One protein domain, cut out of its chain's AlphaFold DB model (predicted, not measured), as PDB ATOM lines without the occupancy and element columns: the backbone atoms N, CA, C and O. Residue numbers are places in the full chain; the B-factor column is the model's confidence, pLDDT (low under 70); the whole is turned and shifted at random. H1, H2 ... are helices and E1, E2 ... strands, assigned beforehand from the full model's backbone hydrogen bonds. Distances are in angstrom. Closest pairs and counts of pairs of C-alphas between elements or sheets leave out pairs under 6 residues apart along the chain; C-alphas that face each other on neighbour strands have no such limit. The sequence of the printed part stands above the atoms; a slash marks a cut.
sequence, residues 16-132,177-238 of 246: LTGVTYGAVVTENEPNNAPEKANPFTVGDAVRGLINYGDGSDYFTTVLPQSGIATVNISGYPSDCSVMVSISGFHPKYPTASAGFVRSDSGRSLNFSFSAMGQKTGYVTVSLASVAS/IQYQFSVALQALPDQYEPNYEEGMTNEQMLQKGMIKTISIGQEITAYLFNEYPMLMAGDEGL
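This is residues 16 to 132 and 177 to 238 of the 246 residues of an uncharacterized protein of Nitrospiraceae bacterium (UniProt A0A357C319). With little regular structure, under half of the residues, this is a sandwich of two sheets face to face, mixed E1 E2 E9 E4 E7 and antiparallel E3 E8 E5 E6, with small H1 on long loops beyond one end. The 179 printed residues hold nine strands, then H1: mostly strand, compact, radius of gyration of the C-alphas 18.0 A, spanning 56 by 41 by 29 A.

E1 is residues 24 to 26, C-alpha 24 at (-21.913, -11.957, -8.464); E2 45 to 50, E3 57 to 62, E4 67 to 74, E5 81 to 87, E6 97 to 102, E7 109 to 115, E8 120 to 129, E9 177 to 187, 32.7 A long, H1 202 to 207, C-alpha 207 at (-31.218, 16.272, 24.855).

The jelly roll, nested antiparallel pairs wound over both sheets, is E2 with E9, E3 with E8, E4 with E7, E5 with E6. N 70 of E4 and O 184 of E9 are 2.8 A apart. H1 is on neither sheet.

Residues 133 to 176 are cut out, a 14.8 A gap. In the model 47 printed residues have pLDDT under 70, among them residues 218 to 238.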
ATOM      1  N   LEU A  16     -25.383  11.409 -13.212       47.72
ATOM      2  CA  LEU A  16     -25.149  10.003 -13.483       47.72
ATOM      3  C   LEU A  16     -25.107   9.334 -12.110       47.72
ATOM      4  O   LEU A  16     -24.044   9.084 -11.547       47.72
ATOM      5  N   THR A  17     -26.277   9.067 -11.541       52.72
ATOM      6  CA  THR A  17     -26.438   8.043 -10.522       52.72
ATOM      7  C   THR A  17     -26.222   6.726 -11.250       52.72
ATOM      8  O   THR A  17     -27.170   6.055 -11.659       52.72
ATOM      9  N   GLY A  18     -24.954   6.417 -11.529       54.66
ATOM     10  CA  GLY A  18     -24.554   5.113 -12.010       54.66
ATOM     11  C   GLY A  18     -25.015   4.118 -10.965       54.66
ATOM     12  O   GLY A  18     -24.486   4.098  -9.857       54.66
ATOM     13  N   VAL A  19     -26.051   3.351 -11.293       59.12
ATOM     14  CA  VAL A  19     -26.460   2.207 -10.489       59.12
ATOM     15  C   VAL A  19     -25.299   1.228 -10.573       59.12
ATOM     16  O   VAL A  19     -25.114   0.547 -11.580       59.12
ATOM     17  N   THR A  20     -24.439   1.230  -9.557       62.31
ATOM     18  CA  THR A  20     -23.375   0.242  -9.437       62.31
ATOM     19  C   THR A  20     -24.038  -1.067  -9.040       62.31
ATOM     20  O   THR A  20     -24.449  -1.236  -7.893       62.31
ATOM     21  N   TYR A  21     -24.194  -1.974 -10.000       72.44
ATOM     22  CA  TYR A  21     -24.545  -3.355  -9.697       72.44
ATOM     23  C   TYR A  21     -23.337  -4.006  -9.018       72.44
ATOM     24  O   TYR A  21     -22.217  -3.883  -9.522       72.44
ATOM     25  N   GLY A  22     -23.551  -4.638  -7.862       83.75
ATOM     26  CA  GLY A  22     -22.492  -5.365  -7.170       83.75
ATOM     27  C   GLY A  22     -22.037  -6.598  -7.949       83.75
ATOM     28  O   GLY A  22     -22.595  -6.954  -8.993       83.75
ATOM     29  N   ALA A  23     -20.993  -7.247  -7.444       93.25
ATOM     30  CA  ALA A  23     -20.464  -8.456  -8.049       93.25
ATOM     31  C   ALA A  23     -21.451  -9.624  -7.898       93.25
ATOM     32  O   ALA A  23     -22.358  -9.607  -7.064       93.25
ATOM     33  N   VAL A  24     -21.252 -10.672  -8.700       95.75
ATOM     34  CA  VAL A  24     -21.913 -11.957  -8.464       95.75
ATOM     35  C   VAL A  24     -21.023 -12.788  -7.550       95.75
ATOM     36  O   VAL A  24     -19.929 -13.184  -7.951       95.75
ATOM     37  N   VAL A  25     -21.499 -13.065  -6.341       96.56
ATOM     38  CA  VAL A  25     -20.828 -13.929  -5.364       96.56
ATOM     39  C   VAL A  25     -21.489 -15.299  -5.418       96.56
ATOM     40  O   VAL A  25     -22.710 -15.399  -5.433       96.56
ATOM     41  N   THR A  26     -20.699 -16.364  -5.481       97.44
ATOM     42  CA  THR A  26     -21.205 -17.733  -5.299       97.44
ATOM     43  C   THR A  26     -20.762 -18.201  -3.925       97.44
ATOM     44  O   THR A  26     -19.637 -17.906  -3.521       97.44
ATOM     45  N   GLU A  27     -21.650 -18.870  -3.201       96.75
ATOM     46  CA  GLU A  27     -21.320 -19.458  -1.907       96.75
ATOM     47  C   GLU A  27     -20.133 -20.440  -2.010       96.75
ATOM     48  O   GLU A  27     -19.780 -20.928  -3.088       96.75
ATOM     49  N   ASN A  28     -19.534 -20.755  -0.864       96.62
ATOM     50  CA  ASN A  28     -18.497 -21.769  -0.761       96.62
ATOM     51  C   ASN A  28     -18.683 -22.599   0.511       96.62
ATOM     52  O   ASN A  28     -18.478 -22.086   1.614       96.62
ATOM     53  N   GLU A  29     -18.989 -23.884   0.336       95.00
ATOM     54  CA  GLU A  29     -19.188 -24.835   1.430       95.00
ATOM     55  C   GLU A  29     -17.874 -25.306   2.093       95.00
ATOM     56  O   GLU A  29     -16.828 -25.371   1.436       95.00
ATOM     57  N   PRO A  30     -17.906 -25.706   3.381       95.12
ATOM     58  CA  PRO A  30     -19.054 -25.626   4.287       95.12
ATOM     59  C   PRO A  30     -19.269 -24.195   4.805       95.12
ATOM     60  O   PRO A  30     -18.323 -23.611   5.333       95.12
ATOM     61  N   ASN A  31     -20.492 -23.672   4.750       96.38
ATOM     62  CA  ASN A  31     -20.876 -22.363   5.306       96.38
ATOM     63  C   ASN A  31     -21.979 -22.478   6.379       96.38
ATOM     64  O   ASN A  31     -22.635 -21.503   6.732       96.38
ATOM     65  N   ASN A  32     -22.153 -23.670   6.945       94.12
ATOM     66  CA  ASN A  32     -23.248 -24.028   7.843       94.12
ATOM     67  C   ASN A  32     -23.158 -23.480   9.284       94.12
ATOM     68  O   ASN A  32     -23.823 -23.988  10.190       94.12
ATOM     69  N   ALA A  33     -22.307 -22.480   9.521       94.19
ATOM     70  CA  ALA A  33     -22.109 -21.850  10.822       94.19
ATOM     71  C   ALA A  33     -21.607 -20.399  10.664       94.19
ATOM     72  O   ALA A  33     -20.924 -20.107   9.678       94.19
ATOM     73  N   PRO A  34     -21.864 -19.497  11.633       94.88
ATOM     74  CA  PRO A  34     -21.426 -18.100  11.566       94.88
ATOM     75  C   PRO A  34     -19.926 -17.922  11.300       94.88
ATOM     76  O   PRO A  34     -19.532 -17.084  10.494       94.88
ATOM     77  N   GLU A  35     -19.074 -18.736  11.924       96.00
ATOM     78  CA  GLU A  35     -17.617 -18.689  11.759       96.00
ATOM     79  C   GLU A  35     -17.124 -19.166  10.381       96.00
ATOM     80  O   GLU A  35     -15.956 -18.971  10.046       96.00
ATOM     81  N   LYS A  36     -18.006 -19.771   9.579       97.12
ATOM     82  CA  LYS A  36     -17.743 -20.200   8.199       97.12
ATOM     83  C   LYS A  36     -18.549 -19.405   7.170       97.12
ATOM     84  O   LYS A  36     -18.573 -19.774   5.999       97.12
ATOM     85  N   ALA A  37     -19.226 -18.343   7.604       97.50
ATOM     86  CA  ALA A  37     -20.125 -17.587   6.753       97.50
ATOM     87  C   ALA A  37     -19.398 -17.030   5.521       97.50
ATOM     88  O   ALA A  37     -18.306 -16.463   5.631       97.50
ATOM     89  N   ASN A  38     -20.011 -17.145   4.343       98.38
ATOM     90  CA  ASN A  38     -19.428 -16.588   3.130       98.38
ATOM     91  C   ASN A  38     -19.541 -15.052   3.142       98.38
ATOM     92  O   ASN A  38     -20.639 -14.515   3.333       98.38
ATOM     93  N   PRO A  39     -18.432 -14.317   2.952       98.06
ATOM     94  CA  PRO A  39     -18.471 -12.864   2.939       98.06
ATOM     95  C   PRO A  39     -19.101 -12.343   1.642       98.06
ATOM     96  O   PRO A  39     -18.849 -12.873   0.562       98.06
ATOM     97  N   PHE A  40     -19.871 -11.262   1.745       97.88
ATOM     98  CA  PHE A  40     -20.387 -10.511   0.599       97.88
ATOM     99  C   PHE A  40     -20.429  -9.006   0.900       97.88
ATOM    100  O   PHE A  40     -20.361  -8.584   2.059       97.88
ATOM    101  N   THR A  41     -20.562  -8.185  -0.138       96.69
ATOM    102  CA  THR A  41     -20.718  -6.729  -0.028       96.69
ATOM    103  C   THR A  41     -22.161  -6.323  -0.312       96.69
ATOM    104  O   THR A  41     -22.849  -6.921  -1.136       96.69
ATOM    105  N   VAL A  42     -22.644  -5.275   0.359       95.31
ATOM    106  CA  VAL A  42     -23.941  -4.661   0.035       95.31
ATOM    107  C   VAL A  42     -23.993  -4.305  -1.456       95.31
ATOM    108  O   VAL A  42     -23.085  -3.663  -1.976       95.31
ATOM    109  N   GLY A  43     -25.076  -4.700  -2.123       94.69
ATOM    110  CA  GLY A  43     -25.268  -4.553  -3.566       94.69
ATOM    111  C   GLY A  43     -24.846  -5.770  -4.395       94.69
ATOM    112  O   GLY A  43     -25.256  -5.852  -5.554       94.69
ATOM    113  N   ASP A  44     -24.088  -6.717  -3.830       96.81
ATOM    114  CA  ASP A  44     -23.749  -7.970  -4.509       96.81
ATOM    115  C   ASP A  44     -24.996  -8.836  -4.736       96.81
ATOM    116  O   ASP A  44     -25.929  -8.873  -3.924       96.81
ATOM    117  N   ALA A  45     -24.983  -9.572  -5.846       96.69
ATOM    118  CA  ALA A  45     -25.907 -10.664  -6.102       96.69
ATOM    119  C   ALA A  45     -25.248 -11.974  -5.659       96.69
ATOM    120  O   ALA A  45     -24.321 -12.466  -6.298       96.69
ATOM    121  N   VAL A  46     -25.731 -12.549  -4.567       98.06
ATOM    122  CA  VAL A  46     -25.226 -13.801  -4.008       98.06
ATOM    123  C   VAL A  46     -26.026 -14.973  -4.570       98.06
ATOM    124  O   VAL A  46     -27.250 -14.905  -4.642       98.06
ATOM    125  N   ARG A  47     -25.352 -16.048  -4.970       97.94
ATOM    126  CA  ARG A  47     -25.935 -17.318  -5.420       97.94
ATOM    127  C   ARG A  47     -25.586 -18.413  -4.424       97.94
ATOM    128  O   ARG A  47     -24.410 -18.552  -4.094       97.94
ATOM    129  N   GLY A  48     -26.586 -19.187  -4.020       95.81
ATOM    130  CA  GLY A  48     -26.412 -20.320  -3.117       95.81
ATOM    131  C   GLY A  48     -27.202 -21.557  -3.537       95.81
ATOM    132  O   GLY A  48     -28.020 -21.516  -4.466       95.81
ATOM    133  N   LEU A  49     -26.919 -22.663  -2.863       93.44
ATOM    134  CA  LEU A  49     -27.342 -24.028  -3.126       93.44
ATOM    135  C   LEU A  49     -27.623 -24.697  -1.782       93.44
ATOM    136  O   LEU A  49     -26.721 -25.116  -1.069       93.44
ATOM    137  N   ILE A  50     -28.896 -24.934  -1.492       88.12
ATOM    138  CA  ILE A  50     -29.264 -25.692  -0.297       88.12
ATOM    139  C   ILE A  50     -29.035 -27.183  -0.593       88.12
ATOM    140  O   ILE A  50     -29.806 -27.789  -1.359       88.12
ATOM    141  N   ASN A  51     -27.973 -27.772  -0.027       82.38
ATOM    142  CA  ASN A  51     -27.613 -29.182  -0.230       82.38
ATOM    143  C   ASN A  51     -28.191 -30.123   0.838       82.38
ATOM    144  O   ASN A  51     -28.840 -29.736   1.806       82.38
ATOM    145  N   TYR A  52     -27.971 -31.424   0.628       71.75
ATOM    146  CA  TYR A  52     -28.321 -32.466   1.589       71.75
ATOM    147  C   TYR A  52     -27.489 -32.360   2.867       71.75
ATOM    148  O   TYR A  52     -26.265 -32.416   2.811       71.75
ATOM    149  N   GLY A  53     -28.165 -32.270   4.013       71.12
ATOM    150  CA  GLY A  53     -27.523 -32.116   5.320       71.12
ATOM    151  C   GLY A  53     -27.055 -30.691   5.646       71.12
ATOM    152  O   GLY A  53     -26.686 -30.449   6.797       71.12
ATOM    153  N   ASP A  54     -27.139 -29.757   4.693       74.50
ATOM    154  CA  ASP A  54     -26.906 -28.329   4.918       74.50
ATOM    155  C   ASP A  54     -28.172 -27.731   5.532       74.50
ATOM    156  O   ASP A  54     -29.171 -27.454   4.871       74.50
ATOM    157  N   GLY A  55     -28.180 -27.638   6.862       81.62
ATOM    158  CA  GLY A  55     -29.338 -27.129   7.593       81.62
ATOM    159  C   GLY A  55     -29.601 -25.643   7.333       81.62
ATOM    160  O   GLY A  55     -30.747 -25.199   7.427       81.62
ATOM    161  N   SER A  56     -28.563 -24.853   7.054       91.69
ATOM    162  CA  SER A  56     -28.646 -23.413   6.794       91.69
ATOM    163  C   SER A  56     -27.346 -22.903   6.188       91.69
ATOM    164  O   SER A  56     -26.284 -23.279   6.679       91.69
ATOM    165  N   ASP A  57     -27.444 -21.963   5.259       95.75
ATOM    166  CA  ASP A  57     -26.295 -21.323   4.629       95.75
ATOM    167  C   ASP A  57     -26.072 -19.962   5.298       95.75
ATOM    168  O   ASP A  57     -27.007 -19.154   5.418       95.75
ATOM    169  N   TYR A  58     -24.853 -19.700   5.777       97.12
ATOM    170  CA  TYR A  58     -24.518 -18.439   6.436       97.12
ATOM    171  C   TYR A  58     -23.734 -17.513   5.513       97.12
ATOM    172  O   TYR A  58     -22.712 -17.878   4.935       97.12
ATOM    173  N   PHE A  59     -24.159 -16.253   5.487       98.00
ATOM    174  CA  PHE A  59     -23.478 -15.167   4.797       98.00
ATOM    175  C   PHE A  59     -23.196 -14.033   5.766       98.00
ATOM    176  O   PHE A  59     -23.989 -13.777   6.672       98.00
ATOM    177  N   THR A  60     -22.084 -13.330   5.573       98.00
ATOM    178  CA  THR A  60     -21.690 -12.218   6.440       98.00
ATOM    179  C   THR A  60     -21.310 -10.976   5.650       98.00
ATOM    180  O   THR A  60     -20.762 -11.050   4.553       98.00
ATOM    181  N   THR A  61     -21.616  -9.812   6.214       97.50
ATOM    182  CA  THR A  61     -21.237  -8.522   5.640       97.50
ATOM    183  C   THR A  61     -21.074  -7.473   6.733       97.50
ATOM    184  O   THR A  61     -21.560  -7.637   7.855       97.50
ATOM    185  N   VAL A  62     -20.407  -6.372   6.394       96.19
ATOM    186  CA  VAL A  62     -20.341  -5.165   7.221       96.19
ATOM    187  C   VAL A  62     -21.034  -4.044   6.464       96.19
ATOM    188  O   VAL A  62     -20.636  -3.696   5.353       96.19
ATOM    189  N   LEU A  63     -22.070  -3.457   7.065       93.38
ATOM    190  CA  LEU A  63     -22.747  -2.316   6.454       93.38
ATOM    191  C   LEU A  63     -21.863  -1.066   6.563       93.38
ATOM    192  O   LEU A  63     -21.369  -0.773   7.654       93.38
ATOM    193  N   PRO A  64     -21.686  -0.278   5.488       93.44
ATOM    194  CA  PRO A  64     -20.824   0.904   5.527       93.44
ATOM    195  C   PRO A  64     -21.362   2.009   6.451       93.44
ATOM    196  O   PRO A  64     -20.591   2.818   6.960       93.44
ATOM    197  N   GLN A  65     -22.672   2.046   6.693       91.81
ATOM    198  CA  GLN A  65     -23.336   3.026   7.552       91.81
ATOM    199  C   GLN A  65     -24.682   2.493   8.044       91.81
ATOM    200  O   GLN A  65     -25.178   1.490   7.526       91.81
ATOM    201  N   SER A  66     -25.255   3.147   9.053       89.88
ATOM    202  CA  SER A  66     -26.585   2.790   9.546       89.88
ATOM    203  C   SER A  66     -27.664   3.153   8.527       89.88
ATOM    204  O   SER A  66     -27.556   4.148   7.806       89.88
ATOM    205  N   GLY A  67     -28.716   2.343   8.460       89.81
ATOM    206  CA  GLY A  67     -29.755   2.532   7.462       89.81
ATOM    207  C   GLY A  67     -30.882   1.514   7.517       89.81
ATOM    208  O   GLY A  67     -31.007   0.734   8.464       89.81
ATOM    209  N   ILE A  68     -31.697   1.530   6.467       88.81
ATOM    210  CA  ILE A  68     -32.663   0.473   6.179       88.81
ATOM    211  C   ILE A  68     -32.025  -0.489   5.184       88.81
ATOM    212  O   ILE A  68     -31.737  -0.116   4.046       88.81
ATOM    213  N   ALA A  69     -31.778  -1.716   5.629       92.00
ATOM    214  CA  ALA A  69     -31.305  -2.792   4.778       92.00
ATOM    215  C   ALA A  69     -32.504  -3.562   4.212       92.00
ATOM    216  O   ALA A  69     -33.403  -3.944   4.959       92.00
ATOM    217  N   THR A  70     -32.508  -3.811   2.907       93.50
ATOM    218  CA  THR A  70     -33.543  -4.585   2.212       93.50
ATOM    219  C   THR A  70     -32.931  -5.864   1.672       93.50
ATOM    220  O   THR A  70     -32.014  -5.808   0.853       93.50
ATOM    221  N   VAL A  71     -33.450  -7.012   2.104       94.88
ATOM    222  CA  VAL A  71     -33.080  -8.322   1.559       94.88
ATOM    223  C   VAL A  71     -34.061  -8.702   0.464       94.88
ATOM    224  O   VAL A  71     -35.272  -8.626   0.657       94.88
ATOM    225  N   ASN A  72     -33.530  -9.158  -0.665       96.06
ATOM    226  CA  ASN A  72     -34.288  -9.792  -1.737       96.06
ATOM    227  C   ASN A  72     -33.759 -11.204  -1.933       96.06
ATOM    228  O   ASN A  72     -32.563 -11.341  -2.151       96.06
ATOM    229  N   ILE A  73     -34.615 -12.223  -1.928       96.56
ATOM    230  CA  ILE A  73     -34.254 -13.610  -2.246       96.56
ATOM    231  C   ILE A  73     -35.234 -14.200  -3.263       96.56
ATOM    232  O   ILE A  73     -36.434 -13.932  -3.229       96.56
ATOM    233  N   SER A  74     -34.719 -14.976  -4.214       96.56
ATOM    234  CA  SER A  74     -35.487 -15.551  -5.325       96.56
ATOM    235  C   SER A  74     -34.768 -16.763  -5.930       96.56
ATOM    236  O   SER A  74     -33.712 -17.169  -5.450       96.56
ATOM    237  N   GLY A  75     -35.321 -17.341  -6.997       93.75
ATOM    238  CA  GLY A  75     -34.644 -18.362  -7.808       93.75
ATOM    239  C   GLY A  75     -34.801 -19.807  -7.326       93.75
ATOM    240  O   GLY A  75     -34.381 -20.712  -8.039       93.75
ATOM    241  N   TYR A  76     -35.450 -20.033  -6.180       91.88
ATOM    242  CA  TYR A  76     -35.791 -21.373  -5.696       91.88
ATOM    243  C   TYR A  76     -37.057 -21.936  -6.364       91.88
ATOM    244  O   TYR A  76     -37.871 -21.177  -6.898       91.88
ATOM    245  N   PRO A  77     -37.244 -23.273  -6.352       89.81
ATOM    246  CA  PRO A  77     -38.385 -23.914  -6.990       89.81
ATOM    247  C   PRO A  77     -39.750 -23.419  -6.510       89.81
ATOM    248  O   PRO A  77     -39.926 -23.059  -5.347       89.81
ATOM    249  N   SER A  78     -40.739 -23.484  -7.407       89.38
ATOM    250  CA  SER A  78     -42.084 -22.925  -7.208       89.38
ATOM    251  C   SER A  78     -42.881 -23.540  -6.048       89.38
ATOM    252  O   SER A  78     -43.888 -22.994  -5.616       89.38
ATOM    253  N   ASP A  79     -42.476 -24.710  -5.576       85.62
ATOM    254  CA  ASP A  79     -43.079 -25.431  -4.462       85.62
ATOM    255  C   ASP A  79     -42.272 -25.315  -3.162       85.62
ATOM    256  O   ASP A  79     -42.792 -25.638  -2.096       85.62
ATOM    257  N   CYS A  80     -41.053 -24.772  -3.210       87.50
ATOM    258  CA  CYS A  80     -40.223 -24.556  -2.031       87.50
ATOM    259  C   CYS A  80     -40.506 -23.214  -1.369       87.50
ATOM    260  O   CYS A  80     -40.673 -22.195  -2.037       87.50
ATOM    261  N   SER A  81     -40.482 -23.209  -0.038       89.69
ATOM    262  CA  SER A  81     -40.421 -21.990   0.768       89.69
ATOM    263  C   SER A  81     -39.040 -21.864   1.397       89.69
ATOM    264  O   SER A  81     -38.524 -22.846   1.940       89.69
ATOM    265  N   VAL A  82     -38.486 -20.657   1.406       91.25
ATOM    266  CA  VAL A  82     -37.242 -20.346   2.124       91.25
ATOM    267  C   VAL A  82     -37.536 -19.568   3.399       91.25
ATOM    268  O   VAL A  82     -38.551 -18.879   3.517       91.25
ATOM    269  N   MET A  83     -36.655 -19.715   4.374       92.31
ATOM    270  CA  MET A  83     -36.624 -18.951   5.607       92.31
ATOM    271  C   MET A  83     -35.326 -18.155   5.616       92.31
ATOM    272  O   MET A  83     -34.255 -18.711   5.396       92.31
ATOM    273  N   VAL A  84     -35.429 -16.856   5.877       94.12
ATOM    274  CA  VAL A  84     -34.275 -15.971   6.011       94.12
ATOM    275  C   VAL A  84     -34.255 -15.408   7.419       94.12
ATOM    276  O   VAL A  84     -35.239 -14.820   7.862       94.12
ATOM    277  N   SER A  85     -33.137 -15.585   8.116       93.19
ATOM    278  CA  SER A  85     -32.876 -14.967   9.419       93.19
ATOM    279  C   SER A  85     -31.790 -13.906   9.303       93.19
ATOM    280  O   SER A  85     -30.872 -14.029   8.494       93.19
ATOM    281  N   ILE A  86     -31.880 -12.880  10.143       92.62
ATOM    282  CA  ILE A  86     -30.896 -11.795  10.235       92.62
ATOM    283  C   ILE A  86     -30.373 -11.681  11.668       92.62
ATOM    284  O   ILE A  86     -31.147 -11.749  12.618       92.62
ATOM    285  N   SER A  87     -29.065 -11.508  11.850       92.56
ATOM    286  CA  SER A  87     -28.446 -11.310  13.174       92.56
ATOM    287  C   SER A  87     -27.212 -10.406  13.090       92.56
ATOM    288  O   SER A  87     -26.738 -10.109  11.996       92.56
ATOM    289  N   GLY A  88     -26.713  -9.903  14.222       91.62
ATOM    290  CA  GLY A  88     -25.473  -9.109  14.284       91.62
ATOM    291  C   GLY A  88     -25.586  -7.647  13.825       91.62
ATOM    292  O   GLY A  88     -24.782  -6.811  14.225       91.62
ATOM    293  N   PHE A  89     -26.637  -7.287  13.083       89.25
ATOM    294  CA  PHE A  89     -26.892  -5.910  12.629       89.25
ATOM    295  C   PHE A  89     -27.374  -4.944  13.732       89.25
ATOM    296  O   PHE A  89     -27.619  -3.769  13.455       89.25
ATOM    297  N   HIS A  90     -27.520  -5.421  14.974       84.06
ATOM    298  CA  HIS A  90     -27.949  -4.626  16.125       84.06
ATOM    299  C   HIS A  90     -27.146  -4.998  17.393       84.06
ATOM    300  O   HIS A  90     -27.008  -6.183  17.695       84.06
ATOM    301  N   PRO A  91     -26.659  -4.032  18.199       72.88
ATOM    302  CA  PRO A  91     -25.734  -4.265  19.314       72.88
ATOM    303  C   PRO A  91     -26.360  -5.048  20.465       72.88
ATOM    304  O   PRO A  91     -25.669  -5.804  21.135       72.88
ATOM    305  N   LYS A  92     -27.674  -4.905  20.670       73.00
ATOM    306  CA  LYS A  92     -28.427  -5.705  21.651       73.00
ATOM    307  C   LYS A  92     -28.509  -7.190  21.263       73.00
ATOM    308  O   LYS A  92     -28.724  -8.033  22.126       73.00
ATOM    309  N   TYR A  93     -28.325  -7.507  19.979       72.44
ATOM    310  CA  TYR A  93     -28.484  -8.848  19.415       72.44
ATOM    311  C   TYR A  93     -27.289  -9.195  18.510       72.44
ATOM    312  O   TYR A  93     -27.455  -9.385  17.302       72.44
ATOM    313  N   PRO A  94     -26.068  -9.275  19.076       71.50
ATOM    314  CA  PRO A  94     -24.862  -9.522  18.288       71.50
ATOM    315  C   PRO A  94     -24.863 -10.926  17.666       71.50
ATOM    316  O   PRO A  94     -24.262 -11.142  16.621       71.50
ATOM    317  N   THR A  95     -25.556 -11.872  18.303       70.06
ATOM    318  CA  THR A  95     -25.667 -13.274  17.874       70.06
ATOM    319  C   THR A  95     -27.109 -13.771  17.816       70.06
ATOM    320  O   THR A  95     -27.391 -14.772  17.163       70.06
ATOM    321  N   ALA A  96     -28.038 -13.093  18.496       64.44
ATOM    322  CA  ALA A  96     -29.442 -13.466  18.471       64.44
ATOM    323  C   ALA A  96     -30.071 -13.057  17.135       64.44
ATOM    324  O   ALA A  96     -29.879 -11.937  16.657       64.44
ATOM    325  N   SER A  97     -30.842 -13.973  16.549       73.56
ATOM    326  CA  SER A  97     -31.664 -13.664  15.385       73.56
ATOM    327  C   SER A  97     -32.668 -12.569  15.748       73.56
ATOM    328  O   SER A  97     -33.401 -12.686  16.731       73.56
ATOM    329  N   ALA A  98     -32.719 -11.517  14.934       69.69
ATOM    330  CA  ALA A  98     -33.746 -10.479  14.966       69.69
ATOM    331  C   ALA A  98     -35.140 -11.013  14.572       69.69
ATOM    332  O   ALA A  98     -36.132 -10.289  14.599       69.69
ATOM    333  N   GLY A  99     -35.217 -12.293  14.215       80.00
ATOM    334  CA  GLY A  99     -36.392 -12.961  13.699       80.00
ATOM    335  C   GLY A  99     -36.075 -13.616  12.364       80.00
ATOM    336  O   GLY A  99     -34.987 -13.473  11.803       80.00
ATOM    337  N   PHE A 100     -37.062 -14.336  11.856       87.88
ATOM    338  CA  PHE A 100     -37.005 -14.928  10.534       87.88
ATOM    339  C   PHE A 100     -38.201 -14.467   9.710       87.88
ATOM    340  O   PHE A 100     -39.303 -14.297  10.238       87.88
ATOM    341  N   VAL A 101     -37.986 -14.294   8.410       89.19
ATOM    342  CA  VAL A 101     -39.065 -14.157   7.434       89.19
ATOM    343  C   VAL A 101     -39.116 -15.424   6.613       89.19
ATOM    344  O   VAL A 101     -38.090 -15.971   6.214       89.19
ATOM    345  N   ARG A 102     -40.328 -15.901   6.372       91.38
ATOM    346  CA  ARG A 102     -40.588 -17.067   5.547       91.38
ATOM    347  C   ARG A 102     -41.252 -16.612   4.255       91.38
ATOM    348  O   ARG A 102     -42.194 -15.829   4.311       91.38
ATOM    349  N   SER A 103     -40.786 -17.133   3.128       91.25
ATOM    350  CA  SER A 103     -41.472 -16.963   1.852       91.25
ATOM    351  C   SER A 103     -42.687 -17.884   1.758       91.25
ATOM    352  O   SER A 103     -42.698 -18.994   2.306       91.25
ATOM    353  N   ASP A 104     -43.669 -17.483   0.959       89.31
ATOM    354  CA  ASP A 104     -44.610 -18.444   0.391       89.31
ATOM    355  C   ASP A 104     -43.891 -19.356  -0.619       89.31
ATOM    356  O   ASP A 104     -42.801 -19.043  -1.114       89.31
ATOM    357  N   SER A 105     -44.468 -20.529  -0.894       88.44
ATOM    358  CA  SER A 105     -43.899 -21.481  -1.856       88.44
ATOM    359  C   SER A 105     -43.729 -20.831  -3.231       88.44
ATOM    360  O   SER A 105     -44.688 -20.305  -3.797       88.44
ATOM    361  N   GLY A 106     -42.501 -20.842  -3.753       85.56
ATOM    362  CA  GLY A 106     -42.173 -20.338  -5.086       85.56
ATOM    363  C   GLY A 106     -42.212 -18.831  -5.280       85.56
ATOM    364  O   GLY A 106     -41.913 -18.347  -6.371       85.56
ATOM    365  N   ARG A 107     -42.605 -18.081  -4.253       92.50
ATOM    366  CA  ARG A 107     -42.661 -16.623  -4.291       92.50
ATOM    367  C   ARG A 107     -41.351 -16.074  -3.792       92.50
ATOM    368  O   ARG A 107     -40.940 -16.482  -2.715       92.50
ATOM    369  N   SER A 108     -40.741 -15.154  -4.535       93.81
ATOM    370  CA  SER A 108     -39.610 -14.362  -4.047       93.81
ATOM    371  C   SER A 108     -39.960 -13.696  -2.721       93.81
ATOM    372  O   SER A 108     -41.106 -13.313  -2.496       93.81
ATOM    373  N   LEU A 109     -38.962 -13.527  -1.866       91.75
ATOM    374  CA  LEU A 109     -39.113 -12.855  -0.587       91.75
ATOM    375  C   LEU A 109     -38.344 -11.528  -0.624       91.75
ATOM    376  O   LEU A 109     -37.164 -11.488  -0.969       91.75
ATOM    377  N   ASN A 110     -39.030 -10.445  -0.268       93.19
ATOM    378  CA  ASN A 110     -38.469  -9.113  -0.078       93.19
ATOM    379  C   ASN A 110     -38.880  -8.628   1.310       93.19
ATOM    380  O   ASN A 110     -40.058  -8.694   1.656       93.19
ATOM    381  N   PHE A 111     -37.927  -8.167   2.111       88.75
ATOM    382  CA  PHE A 111     -38.229  -7.530   3.388       88.75
ATOM    383  C   PHE A 111     -37.142  -6.534   3.763       88.75
ATOM    384  O   PHE A 111     -35.999  -6.637   3.314       88.75
ATOM    385  N   SER A 112     -37.496  -5.580   4.621       88.00
ATOM    386  CA  SER A 112     -36.565  -4.559   5.094       88.00
ATOM    387  C   SER A 112     -36.425  -4.583   6.609       88.00
ATOM    388  O   SER A 112     -37.338  -4.975   7.333       88.00
ATOM    389  N   PHE A 113     -35.269  -4.159   7.103       86.19
ATOM    390  CA  PHE A 113     -34.994  -4.050   8.526       86.19
ATOM    391  C   PHE A 113     -34.029  -2.903   8.804       86.19
ATOM    392  O   PHE A 113     -33.202  -2.521   7.976       86.19
ATOM    393  N   SER A 114     -34.144  -2.350  10.000       85.25
ATOM    394  CA  SER A 114     -33.226  -1.342  10.510       85.25
ATOM    395  C   SER A 114     -31.900  -1.980  10.900       85.25
ATOM    396  O   SER A 114     -31.884  -2.983  11.617       85.25
ATOM    397  N   ALA A 115     -30.792  -1.390  10.462       88.06
ATOM    398  CA  ALA A 115     -29.468  -1.946  10.683       88.06
ATOM    399  C   ALA A 115     -28.444  -0.864  11.033       88.06
ATOM    400  O   ALA A 115     -28.487   0.253  10.511       88.06
ATOM    401  N   MET A 116     -27.501  -1.211  11.907       88.50
ATOM    402  CA  MET A 116     -26.383  -0.339  12.247       88.50
ATOM    403  C   MET A 116     -25.198  -0.541  11.309       88.50
ATOM    404  O   MET A 116     -24.838  -1.666  10.961       88.50
ATOM    405  N   GLY A 117     -24.562   0.570  10.949       90.19
ATOM    406  CA  GLY A 117     -23.304   0.570  10.219       90.19
ATOM    407  C   GLY A 117     -22.149   0.044  11.057       90.19
ATOM    408  O   GLY A 117     -22.208   0.024  12.286       90.19
ATOM    409  N   GLN A 118     -21.069  -0.341  10.379       91.25
ATOM    410  CA  GLN A 118     -19.801  -0.744  10.993       91.25
ATOM    411  C   GLN A 118     -19.942  -1.925  11.969       91.25
ATOM    412  O   GLN A 118     -19.137  -2.105  12.885       91.25
ATOM    413  N   LYS A 119     -20.981  -2.746  11.778       89.12
ATOM    414  CA  LYS A 119     -21.212  -3.996  12.498       89.12
ATOM    415  C   LYS A 119     -21.218  -5.154  11.516       89.12
ATOM    416  O   LYS A 119     -21.784  -5.049  10.428       89.12
ATOM    417  N   THR A 120     -20.593  -6.251  11.927       94.12
ATOM    418  CA  THR A 120     -20.680  -7.527  11.225       94.12
ATOM    419  C   THR A 120     -22.064  -8.106  11.468       94.12
ATOM    420  O   THR A 120     -22.422  -8.411  12.605       94.12
ATOM    421  N   GLY A 121     -22.838  -8.238  10.400       94.75
ATOM    422  CA  GLY A 121     -24.121  -8.916  10.424       94.75
ATOM    423  C   GLY A 121     -24.075 -10.226   9.654       94.75
ATOM    424  O   GLY A 121     -23.162 -10.472   8.860       94.75
ATOM    425  N   TYR A 122     -25.085 -11.054   9.894       96.25
ATOM    426  CA  TYR A 122     -25.272 -12.327   9.218       96.25
ATOM    427  C   TYR A 122     -26.650 -12.388   8.575       96.25
ATOM    428  O   TYR A 122     -27.651 -12.011   9.194       96.25
ATOM    429  N   VAL A 123     -26.679 -12.898   7.349       96.25
ATOM    430  CA  VAL A 123     -27.889 -13.338   6.658       96.25
ATOM    431  C   VAL A 123     -27.812 -14.855   6.594       96.25
ATOM    432  O   VAL A 123     -26.844 -15.401   6.073       96.25
ATOM    433  N   THR A 124     -28.809 -15.529   7.151       96.06
ATOM    434  CA  THR A 124     -28.896 -16.990   7.133       96.06
ATOM    435  C   THR A 124     -30.063 -17.393   6.255       96.06
ATOM    436  O   THR A 124     -31.178 -16.916   6.478       96.06
ATOM    437  N   VAL A 125     -29.820 -18.268   5.285       95.00
ATOM    438  CA  VAL A 125     -30.846 -18.804   4.386       95.00
ATOM    439  C   VAL A 125     -31.039 -20.285   4.686       95.00
ATOM    440  O   VAL A 125     -30.079 -21.030   4.833       95.00
ATOM    441  N   SER A 126     -32.285 -20.729   4.798       92.75
ATOM    442  CA  SER A 126     -32.620 -22.144   4.957       92.75
ATOM    443  C   SER A 126     -33.956 -22.461   4.287       92.75
ATOM    444  O   SER A 126     -34.681 -21.568   3.846       92.75
ATOM    445  N   LEU A 127     -34.342 -23.735   4.235       89.25
ATOM    446  CA  LEU A 127     -35.697 -24.114   3.828       89.25
ATOM    447  C   LEU A 127     -36.675 -23.939   4.994       89.25
ATOM    448  O   LEU A 127     -36.379 -24.296   6.133       89.25
ATOM    449  N   ALA A 128     -37.855 -23.383   4.714       85.00
ATOM    450  CA  ALA A 128     -38.860 -23.093   5.738       85.00
ATOM    451  C   ALA A 128     -39.865 -24.230   5.967       85.00
ATOM    452  O   ALA A 128     -40.614 -24.215   6.946       85.00
ATOM    453  N   SER A 129     -39.977 -25.161   5.017       71.56
ATOM    454  CA  SER A 129     -41.022 -26.181   5.011       71.56
ATOM    455  C   SER A 129     -40.724 -27.305   4.038       71.56
ATOM    456  O   SER A 129     -40.442 -27.031   2.878       71.56
ATOM    457  N   VAL A 130     -40.959 -28.535   4.499       60.06
ATOM    458  CA  VAL A 130     -41.123 -29.745   3.684       60.06
ATOM    459  C   VAL A 130     -42.402 -29.643   2.858       60.06
ATOM    460  O   VAL A 130     -43.504 -29.863   3.362       60.06
ATOM    461  N   ALA A 131     -42.270 -29.267   1.591       54.09
ATOM    462  CA  ALA A 131     -43.394 -29.180   0.675       54.09
ATOM    463  C   ALA A 131     -43.430 -30.419  -0.219       54.09
ATOM    464  O   ALA A 131     -42.642 -30.547  -1.146       54.09
ATOM    465  N   SER A 132     -44.422 -31.280   0.023       56.31
ATOM    466  CA  SER A 132     -44.858 -32.380  -0.848       56.31
ATOM    467  C   SER A 132     -43.832 -33.486  -1.141       56.31
ATOM    468  O   SER A 132     -42.692 -33.262  -1.537       56.31
ATOM    469  N   ILE A 177     -31.104 -27.263  -4.370       88.25
ATOM    470  CA  ILE A 177     -32.013 -26.135  -4.589       88.25
ATOM    471  C   ILE A 177     -31.178 -24.873  -4.731       88.25
ATOM    472  O   ILE A 177     -30.573 -24.421  -3.768       88.25
ATOM    473  N   GLN A 178     -31.181 -24.301  -5.930       93.25
ATOM    474  CA  GLN A 178     -30.505 -23.036  -6.185       93.25
ATOM    475  C   GLN A 178     -31.366 -21.867  -5.713       93.25
ATOM    476  O   GLN A 178     -32.589 -21.895  -5.854       93.25
ATOM    477  N   TYR A 179     -30.729 -20.826  -5.197       95.38
ATOM    478  CA  TYR A 179     -31.355 -19.540  -4.924       95.38
ATOM    479  C   TYR A 179     -30.361 -18.410  -5.187       95.38
ATOM    480  O   TYR A 179     -29.157 -18.611  -5.347       95.38
ATOM    481  N   GLN A 180     -30.884 -17.192  -5.237       97.56
ATOM    482  CA  GLN A 180     -30.087 -15.978  -5.270       97.56
ATOM    483  C   GLN A 180     -30.647 -14.971  -4.273       97.56
ATOM    484  O   GLN A 180     -31.870 -14.843  -4.161       97.56
ATOM    485  N   PHE A 181     -29.782 -14.227  -3.590       97.00
ATOM    486  CA  PHE A 181     -30.202 -13.100  -2.772       97.00
ATOM    487  C   PHE A 181     -29.306 -11.876  -2.950       97.00
ATOM    488  O   PHE A 181     -28.201 -11.956  -3.473       97.00
ATOM    489  N   SER A 182     -29.801 -10.718  -2.536       97.00
ATOM    490  CA  SER A 182     -29.029  -9.477  -2.450       97.00
ATOM    491  C   SER A 182     -29.475  -8.668  -1.243       97.00
ATOM    492  O   SER A 182     -30.607  -8.810  -0.768       97.00
ATOM    493  N   VAL A 183     -28.581  -7.805  -0.765       96.00
ATOM    494  CA  VAL A 183     -28.889  -6.811   0.265       96.00
ATOM    495  C   VAL A 183     -28.626  -5.424  -0.299       96.00
ATOM    496  O   VAL A 183     -27.510  -5.132  -0.724       96.00
ATOM    497  N   ALA A 184     -29.643  -4.571  -0.279       95.12
ATOM    498  CA  ALA A 184     -29.524  -3.145  -0.564       95.12
ATOM    499  C   ALA A 184     -29.546  -2.349   0.745       95.12
ATOM    500  O   ALA A 184     -30.154  -2.786   1.719       95.12
ATOM    501  N   LEU A 185     -28.902  -1.181   0.772       93.44
ATOM    502  CA  LEU A 185     -28.887  -0.296   1.936       93.44
ATOM    503  C   LEU A 185     -29.343   1.104   1.538       93.44
ATOM    504  O   LEU A 185     -28.674   1.787   0.763       93.44
ATOM    505  N   GLN A 186     -30.442   1.553   2.131       91.69
ATOM    506  CA  GLN A 186     -30.813   2.958   2.151       91.69
ATOM    507  C   GLN A 186     -30.186   3.606   3.385       91.69
ATOM    508  O   GLN A 186     -30.636   3.406   4.514       91.69
ATOM    509  N   ALA A 187     -29.126   4.375   3.155       90.31
ATOM    510  CA  ALA A 187     -28.471   5.149   4.196       90.31
ATOM    511  C   ALA A 187     -29.429   6.174   4.802       90.31
ATOM    512  O   ALA A 187     -30.171   6.844   4.079       90.31
ATOM    513  N   LEU A 188     -29.379   6.318   6.120       84.06
ATOM    514  CA  LEU A 188     -30.077   7.400   6.801       84.06
ATOM    515  C   LEU A 188     -29.125   8.587   6.967       84.06
ATOM    516  O   LEU A 188     -27.926   8.378   7.150       84.06
ATOM    517  N   PRO A 189     -29.642   9.825   6.897       74.75
ATOM    518  CA  PRO A 189     -28.820  11.031   6.978       74.75
ATOM    519  C   PRO A 189     -28.102  11.181   8.325       74.75
ATOM    520  O   PRO A 189     -27.008  11.738   8.365       74.75
ATOM    521  N   ASP A 190     -28.682  10.640   9.398       67.44
ATOM    522  CA  ASP A 190     -28.089  10.632  10.730       67.44
ATOM    523  C   ASP A 190     -27.593   9.218  11.064       67.44
ATOM    524  O   ASP A 190     -28.267   8.222  10.771       67.44
ATOM    525  N   GLN A 191     -26.419   9.118  11.700       62.75
ATOM    526  CA  GLN A 191     -25.953   7.849  12.257       62.75
ATOM    527  C   GLN A 191     -26.984   7.382  13.286       62.75
ATOM    528  O   GLN A 191     -27.113   7.966  14.359       62.75
ATOM    529  N   TYR A 192     -27.749   6.344  12.941       61.56
ATOM    530  CA  TYR A 192     -28.619   5.676  13.898       61.56
ATOM    531  C   TYR A 192     -27.729   5.023  14.956       61.56
ATOM    532  O   TYR A 192     -27.158   3.952  14.731       61.56
ATOM    533  N   GLU A 193     -27.588   5.706  16.085       62.09
ATOM    534  CA  GLU A 193     -27.184   5.115  17.348       62.09
ATOM    535  C   GLU A 193     -28.474   4.740  18.091       62.09
ATOM    536  O   GLU A 193     -29.334   5.606  18.294       62.09
ATOM    537  N   PRO A 194     -28.678   3.463  18.465       59.66
ATOM    538  CA  PRO A 194     -29.776   3.072  19.329       59.66
ATOM    539  C   PRO A 194     -29.515   3.691  20.702       59.66
ATOM    540  O   PRO A 194     -28.906   3.091  21.579       59.66
ATOM    541  N   ASN A 195     -29.962   4.931  20.867       56.88
ATOM    542  CA  ASN A 195     -29.723   5.738  22.055       56.88
ATOM    543  C   ASN A 195     -30.666   5.380  23.210       56.88
ATOM    544  O   ASN A 195     -30.672   6.067  24.229       56.88
ATOM    545  N   TYR A 196     -31.462   4.313  23.082       60.66
ATOM    546  CA  TYR A 196     -32.302   3.843  24.174       60.66
ATOM    547  C   TYR A 196     -31.452   3.154  25.241       60.66
ATOM    548  O   TYR A 196     -31.122   1.972  25.154       60.66
ATOM    549  N   GLU A 197     -31.113   3.927  26.267       68.44
ATOM    550  CA  GLU A 197     -30.704   3.408  27.565       68.44
ATOM    551  C   GLU A 197     -31.968   3.181  28.397       68.44
ATOM    552  O   GLU A 197     -32.816   4.068  28.540       68.44
ATOM    553  N   GLU A 198     -32.114   1.972  28.936       73.19
ATOM    554  CA  GLU A 198     -33.241   1.628  29.795       73.19
ATOM    555  C   GLU A 198     -33.270   2.563  31.018       73.19
ATOM    556  O   GLU A 198     -32.271   2.714  31.720       73.19
ATOM    557  N   GLY A 199     -34.411   3.218  31.255       79.94
ATOM    558  CA  GLY A 199     -34.582   4.176  32.356       79.94
ATOM    559  C   GLY A 199     -34.298   5.646  32.016       79.94
ATOM    560  O   GLY A 199     -34.302   6.477  32.922       79.94
ATOM    561  N   MET A 200     -34.081   5.990  30.743       79.81
ATOM    562  CA  MET A 200     -33.894   7.381  30.321       79.81
ATOM    563  C   MET A 200     -35.184   8.215  30.458       79.81
ATOM    564  O   MET A 200     -36.267   7.775  30.075       79.81
ATOM    565  N   THR A 201     -35.080   9.439  30.987       87.31
ATOM    566  CA  THR A 201     -36.206  10.387  31.052       87.31
ATOM    567  C   THR A 201     -36.464  11.049  29.697       87.31
ATOM    568  O   THR A 201     -35.570  11.144  28.855       87.31
ATOM    569  N   ASN A 202     -37.669  11.593  29.488       79.12
ATOM    570  CA  ASN A 202     -38.000  12.326  28.258       79.12
ATOM    571  C   ASN A 202     -37.051  13.509  27.996       79.12
ATOM    572  O   ASN A 202     -36.719  13.778  26.848       79.12
ATOM    573  N   GLU A 203     -36.583  14.210  29.031       82.31
ATOM    574  CA  GLU A 203     -35.617  15.307  28.869       82.31
ATOM    575  C   GLU A 203     -34.248  14.811  28.419       82.31
ATOM    576  O   GLU A 203     -33.643  15.420  27.540       82.31
ATOM    577  N   GLN A 204     -33.784  13.681  28.954       78.44
ATOM    578  CA  GLN A 204     -32.552  13.044  28.492       78.44
ATOM    579  C   GLN A 204     -32.696  12.555  27.043       78.44
ATOM    580  O   GLN A 204     -31.796  12.774  26.233       78.44
ATOM    581  N   MET A 205     -33.850  11.982  26.683       72.69
ATOM    582  CA  MET A 205     -34.164  11.594  25.304       72.69
ATOM    583  C   MET A 205     -34.202  12.805  24.360       72.69
ATOM    584  O   MET A 205     -33.693  12.728  23.242       72.69
ATOM    585  N   LEU A 206     -34.772  13.933  24.798       75.31
ATOM    586  CA  LEU A 206     -34.829  15.179  24.028       75.31
ATOM    587  C   LEU A 206     -33.424  15.776  23.838       75.31
ATOM    588  O   LEU A 206     -33.061  16.158  22.728       75.31
ATOM    589  N   GLN A 207     -32.608  15.802  24.898       77.94
ATOM    590  CA  GLN A 207     -31.218  16.272  24.855       77.94
ATOM    591  C   GLN A 207     -30.333  15.403  23.953       77.94
ATOM    592  O   GLN A 207     -29.491  15.937  23.235       77.94
ATOM    593  N   LYS A 208     -30.549  14.081  23.945       68.50
ATOM    594  CA  LYS A 208     -29.873  13.138  23.038       68.50
ATOM    595  C   LYS A 208     -30.472  13.119  21.620       68.50
ATOM    596  O   LYS A 208     -30.037  12.326  20.790       68.50
ATOM    597  N   GLY A 209     -31.474  13.957  21.330       66.75
ATOM    598  CA  GLY A 209     -32.113  14.050  20.014       66.75
ATOM    599  C   GLY A 209     -32.931  12.818  19.608       66.75
ATOM    600  O   GLY A 209     -33.276  12.681  18.436       66.75
ATOM    601  N   MET A 210     -33.244  11.934  20.560       64.56
ATOM    602  CA  MET A 210     -34.027  10.713  20.341       64.56
ATOM    603  C   MET A 210     -35.504  11.004  20.122       64.56
ATOM    604  O   MET A 210     -36.174  10.342  19.333       64.56
ATOM    605  N   ILE A 211     -36.006  12.007  20.836       63.38
ATOM    606  CA  ILE A 211     -37.295  12.624  20.569       63.38
ATOM    607  C   ILE A 211     -37.017  14.061  20.143       63.38
ATOM    608  O   ILE A 211     -36.133  14.720  20.688       63.38
ATOM    609  N   LYS A 212     -37.738  14.548  19.137       67.44
ATOM    610  CA  LYS A 212     -37.659  15.941  18.692       67.44
ATOM    611  C   LYS A 212     -38.997  16.605  18.974       67.44
ATOM    612  O   LYS A 212     -40.047  16.032  18.687       67.44
ATOM    613  N   THR A 213     -38.972  17.813  19.532       69.25
ATOM    614  CA  THR A 213     -40.174  18.646  19.586       69.25
ATOM    615  C   THR A 213     -40.465  19.132  18.175       69.25
ATOM    616  O   THR A 213     -39.627  19.785  17.558       69.25
ATOM    617  N   ILE A 214     -41.641  18.798  17.663       69.38
ATOM    618  CA  ILE A 214     -42.075  19.203  16.329       69.38
ATOM    619  C   ILE A 214     -43.117  20.293  16.507       69.38
ATOM    620  O   ILE A 214     -44.089  20.120  17.247       69.38
ATOM    621  N   SER A 215     -42.904  21.434  15.860       72.44
ATOM    622  CA  SER A 215     -43.900  22.498  15.863       72.44
ATOM    623  C   SER A 215     -45.142  22.049  15.093       72.44
ATOM    624  O   SER A 215     -45.048  21.423  14.037       72.44
ATOM    625  N   ILE A 216     -46.319  22.392  15.616       68.88
ATOM    626  CA  ILE A 216     -47.592  22.133  14.937       68.88
ATOM    627  C   ILE A 216     -47.541  22.767  13.537       68.88
ATOM    628  O   ILE A 216     -47.230  23.949  13.406       68.88
ATOM    629  N   GLY A 217     -47.842  21.975  12.505       73.88
ATOM    630  CA  GLY A 217     -47.841  22.414  11.105       73.88
ATOM    631  C   GLY A 217     -46.570  22.093  10.311       73.88
ATOM    632  O   GLY A 217     -46.544  22.375   9.116       73.88
ATOM    633  N   GLN A 218     -45.541  21.487  10.917       68.69
ATOM    634  CA  GLN A 218     -44.431  20.904  10.157       68.69
ATOM    635  C   GLN A 218     -44.768  19.492   9.671       68.69
ATOM    636  O   GLN A 218     -45.236  18.650  10.437       68.69
ATOM    637  N   GLU A 219     -44.482  19.229   8.397       59.88
ATOM    638  CA  GLU A 219     -44.472  17.875   7.853       59.88
ATOM    639  C   GLU A 219     -43.215  17.148   8.340       59.88
ATOM    640  O   GLU A 219     -42.104  17.677   8.285       59.88
ATOM    641  N   ILE A 220     -43.403  15.934   8.849       51.38
ATOM    642  CA  ILE A 220     -42.330  15.087   9.360       51.38
ATOM    643  C   ILE A 220     -42.361  13.735   8.671       51.38
ATOM    644  O   ILE A 220     -43.349  13.006   8.738       51.38
ATOM    645  N   THR A 221     -41.227  13.354   8.093       50.91
ATOM    646  CA  THR A 221     -40.944  11.963   7.742       50.91
ATOM    647  C   THR A 221     -40.314  11.295   8.958       50.91
ATOM    648  O   THR A 221     -39.101  11.336   9.155       50.91
ATOM    649  N   ALA A 222     -41.148  10.723   9.824       52.59
ATOM    650  CA  ALA A 222     -40.673   9.902  10.927       52.59
ATOM    651  C   ALA A 222     -40.450   8.472  10.427       52.59
ATOM    652  O   ALA A 222     -41.393   7.776  10.052       52.59
ATOM    653  N   TYR A 223     -39.201   8.018  10.447       54.38
ATOM    654  CA  TYR A 223     -38.902   6.601  10.306       54.38
ATOM    655  C   TYR A 223     -39.141   5.954  11.672       54.38
ATOM    656  O   TYR A 223     -38.396   6.199  12.620       54.38
ATOM    657  N   LEU A 224     -40.218   5.179  11.806       50.59
ATOM    658  CA  LEU A 224     -40.500   4.432  13.031       50.59
ATOM    659  C   LEU A 224     -39.504   3.273  13.148       50.59
ATOM    660  O   LEU A 224     -39.757   2.162  12.690       50.59
ATOM    661  N   PHE A 225     -38.359   3.547  13.766       51.34
ATOM    662  CA  PHE A 225     -37.443   2.514  14.225       51.34
ATOM    663  C   PHE A 225     -38.041   1.887  15.477       51.34
ATOM    664  O   PHE A 225     -38.072   2.511  16.534       51.34
ATOM    665  N   ASN A 226     -38.522   0.649  15.370       48.47
ATOM    666  CA  ASN A 226     -38.709  -0.133  16.582       48.47
ATOM    667  C   ASN A 226     -37.327  -0.413  17.188       48.47
ATOM    668  O   ASN A 226     -36.375  -0.718  16.476       48.47
ATOM    669  N   GLU A 227     -37.224  -0.324  18.512       49.62
ATOM    670  CA  GLU A 227     -36.007  -0.634  19.292       49.62
ATOM    671  C   GLU A 227     -35.561  -2.101  19.170       49.62
ATOM    672  O   GLU A 227     -34.499  -2.517  19.639       49.62
ATOM    673  N   TYR A 228     -36.408  -2.907  18.547       52.66
ATOM    674  CA  TYR A 228     -36.117  -4.248  18.105       52.66
ATOM    675  C   TYR A 228     -35.993  -4.168  16.589       52.66
ATOM    676  O   TYR A 228     -36.839  -3.504  15.985       52.66
ATOM    677  N   PRO A 229     -35.010  -4.838  15.961       50.31
ATOM    678  CA  PRO A 229     -35.018  -5.078  14.523       50.31
ATOM    679  C   PRO A 229     -36.274  -5.887  14.177       50.31
ATOM    680  O   PRO A 229     -36.258  -7.103  14.050       50.31
ATOM    681  N   MET A 230     -37.414  -5.206  14.122       52.78
ATOM    682  CA  MET A 230     -38.660  -5.769  13.676       52.78
ATOM    683  C   MET A 230     -38.553  -5.763  12.172       52.78
ATOM    684  O   MET A 230     -38.328  -4.722  11.555       52.78
ATOM    685  N   LEU A 231     -38.686  -6.953  11.613       55.44
ATOM    686  CA  LEU A 231     -38.892  -7.163  10.195       55.44
ATOM    687  C   LEU A 231     -40.005  -6.203   9.759       55.44
ATOM    688  O   LEU A 231     -41.158  -6.348  10.175       55.44
ATOM    689  N   MET A 232     -39.635  -5.159   9.017       48.78
ATOM    690  CA  MET A 232     -40.601  -4.233   8.455       48.78
ATOM    691  C   MET A 232     -41.263  -4.965   7.298       48.78
ATOM    692  O   MET A 232     -40.576  -5.566   6.470       48.78
ATOM    693  N   ALA A 233     -42.596  -4.991   7.317       48.66
ATOM    694  CA  ALA A 233     -43.400  -5.766   6.386       48.66
ATOM    695  C   ALA A 233     -42.936  -5.528   4.939       48.66
ATOM    696  O   ALA A 233     -42.922  -4.390   4.475       48.66
ATOM    697  N   GLY A 234     -42.537  -6.605   4.261       47.94
ATOM    698  CA  GLY A 234     -42.533  -6.656   2.804       47.94
ATOM    699  C   GLY A 234     -43.944  -6.931   2.289       47.94
ATOM    700  O   GLY A 234     -44.820  -7.326   3.064       47.94
ATOM    701  N   ASP A 235     -44.157  -6.729   0.990       44.09
ATOM    702  CA  ASP A 235     -45.486  -6.777   0.368       44.09
ATOM    703  C   ASP A 235     -46.226  -8.116   0.557       44.09
ATOM    704  O   ASP A 235     -47.454  -8.133   0.514       44.09
ATOM    705  N   GLU A 236     -45.536  -9.227   0.852       45.16
ATOM    706  CA  GLU A 236     -46.165 -10.526   1.126       45.16
ATOM    707  C   GLU A 236     -45.384 -11.334   2.189       45.16
ATOM    708  O   GLU A 236     -44.222 -11.689   1.991       45.16
ATOM    709  N   GLY A 237     -46.032 -11.639   3.327       34.25
ATOM    710  CA  GLY A 237     -45.565 -12.632   4.310       34.25
ATOM    711  C   GLY A 237     -45.504 -12.163   5.773       34.25
ATOM    712  O   GLY A 237     -44.450 -11.793   6.281       34.25
ATOM    713  N   LEU A 238     -46.615 -12.273   6.514       42.12
ATOM    714  CA  LEU A 238     -46.610 -12.258   7.988       42.12
ATOM    715  C   LEU A 238     -47.342 -13.487   8.535       42.12
ATOM    716  O   LEU A 238     -48.478 -13.744   8.140       42.12
TER     717      LEU A 238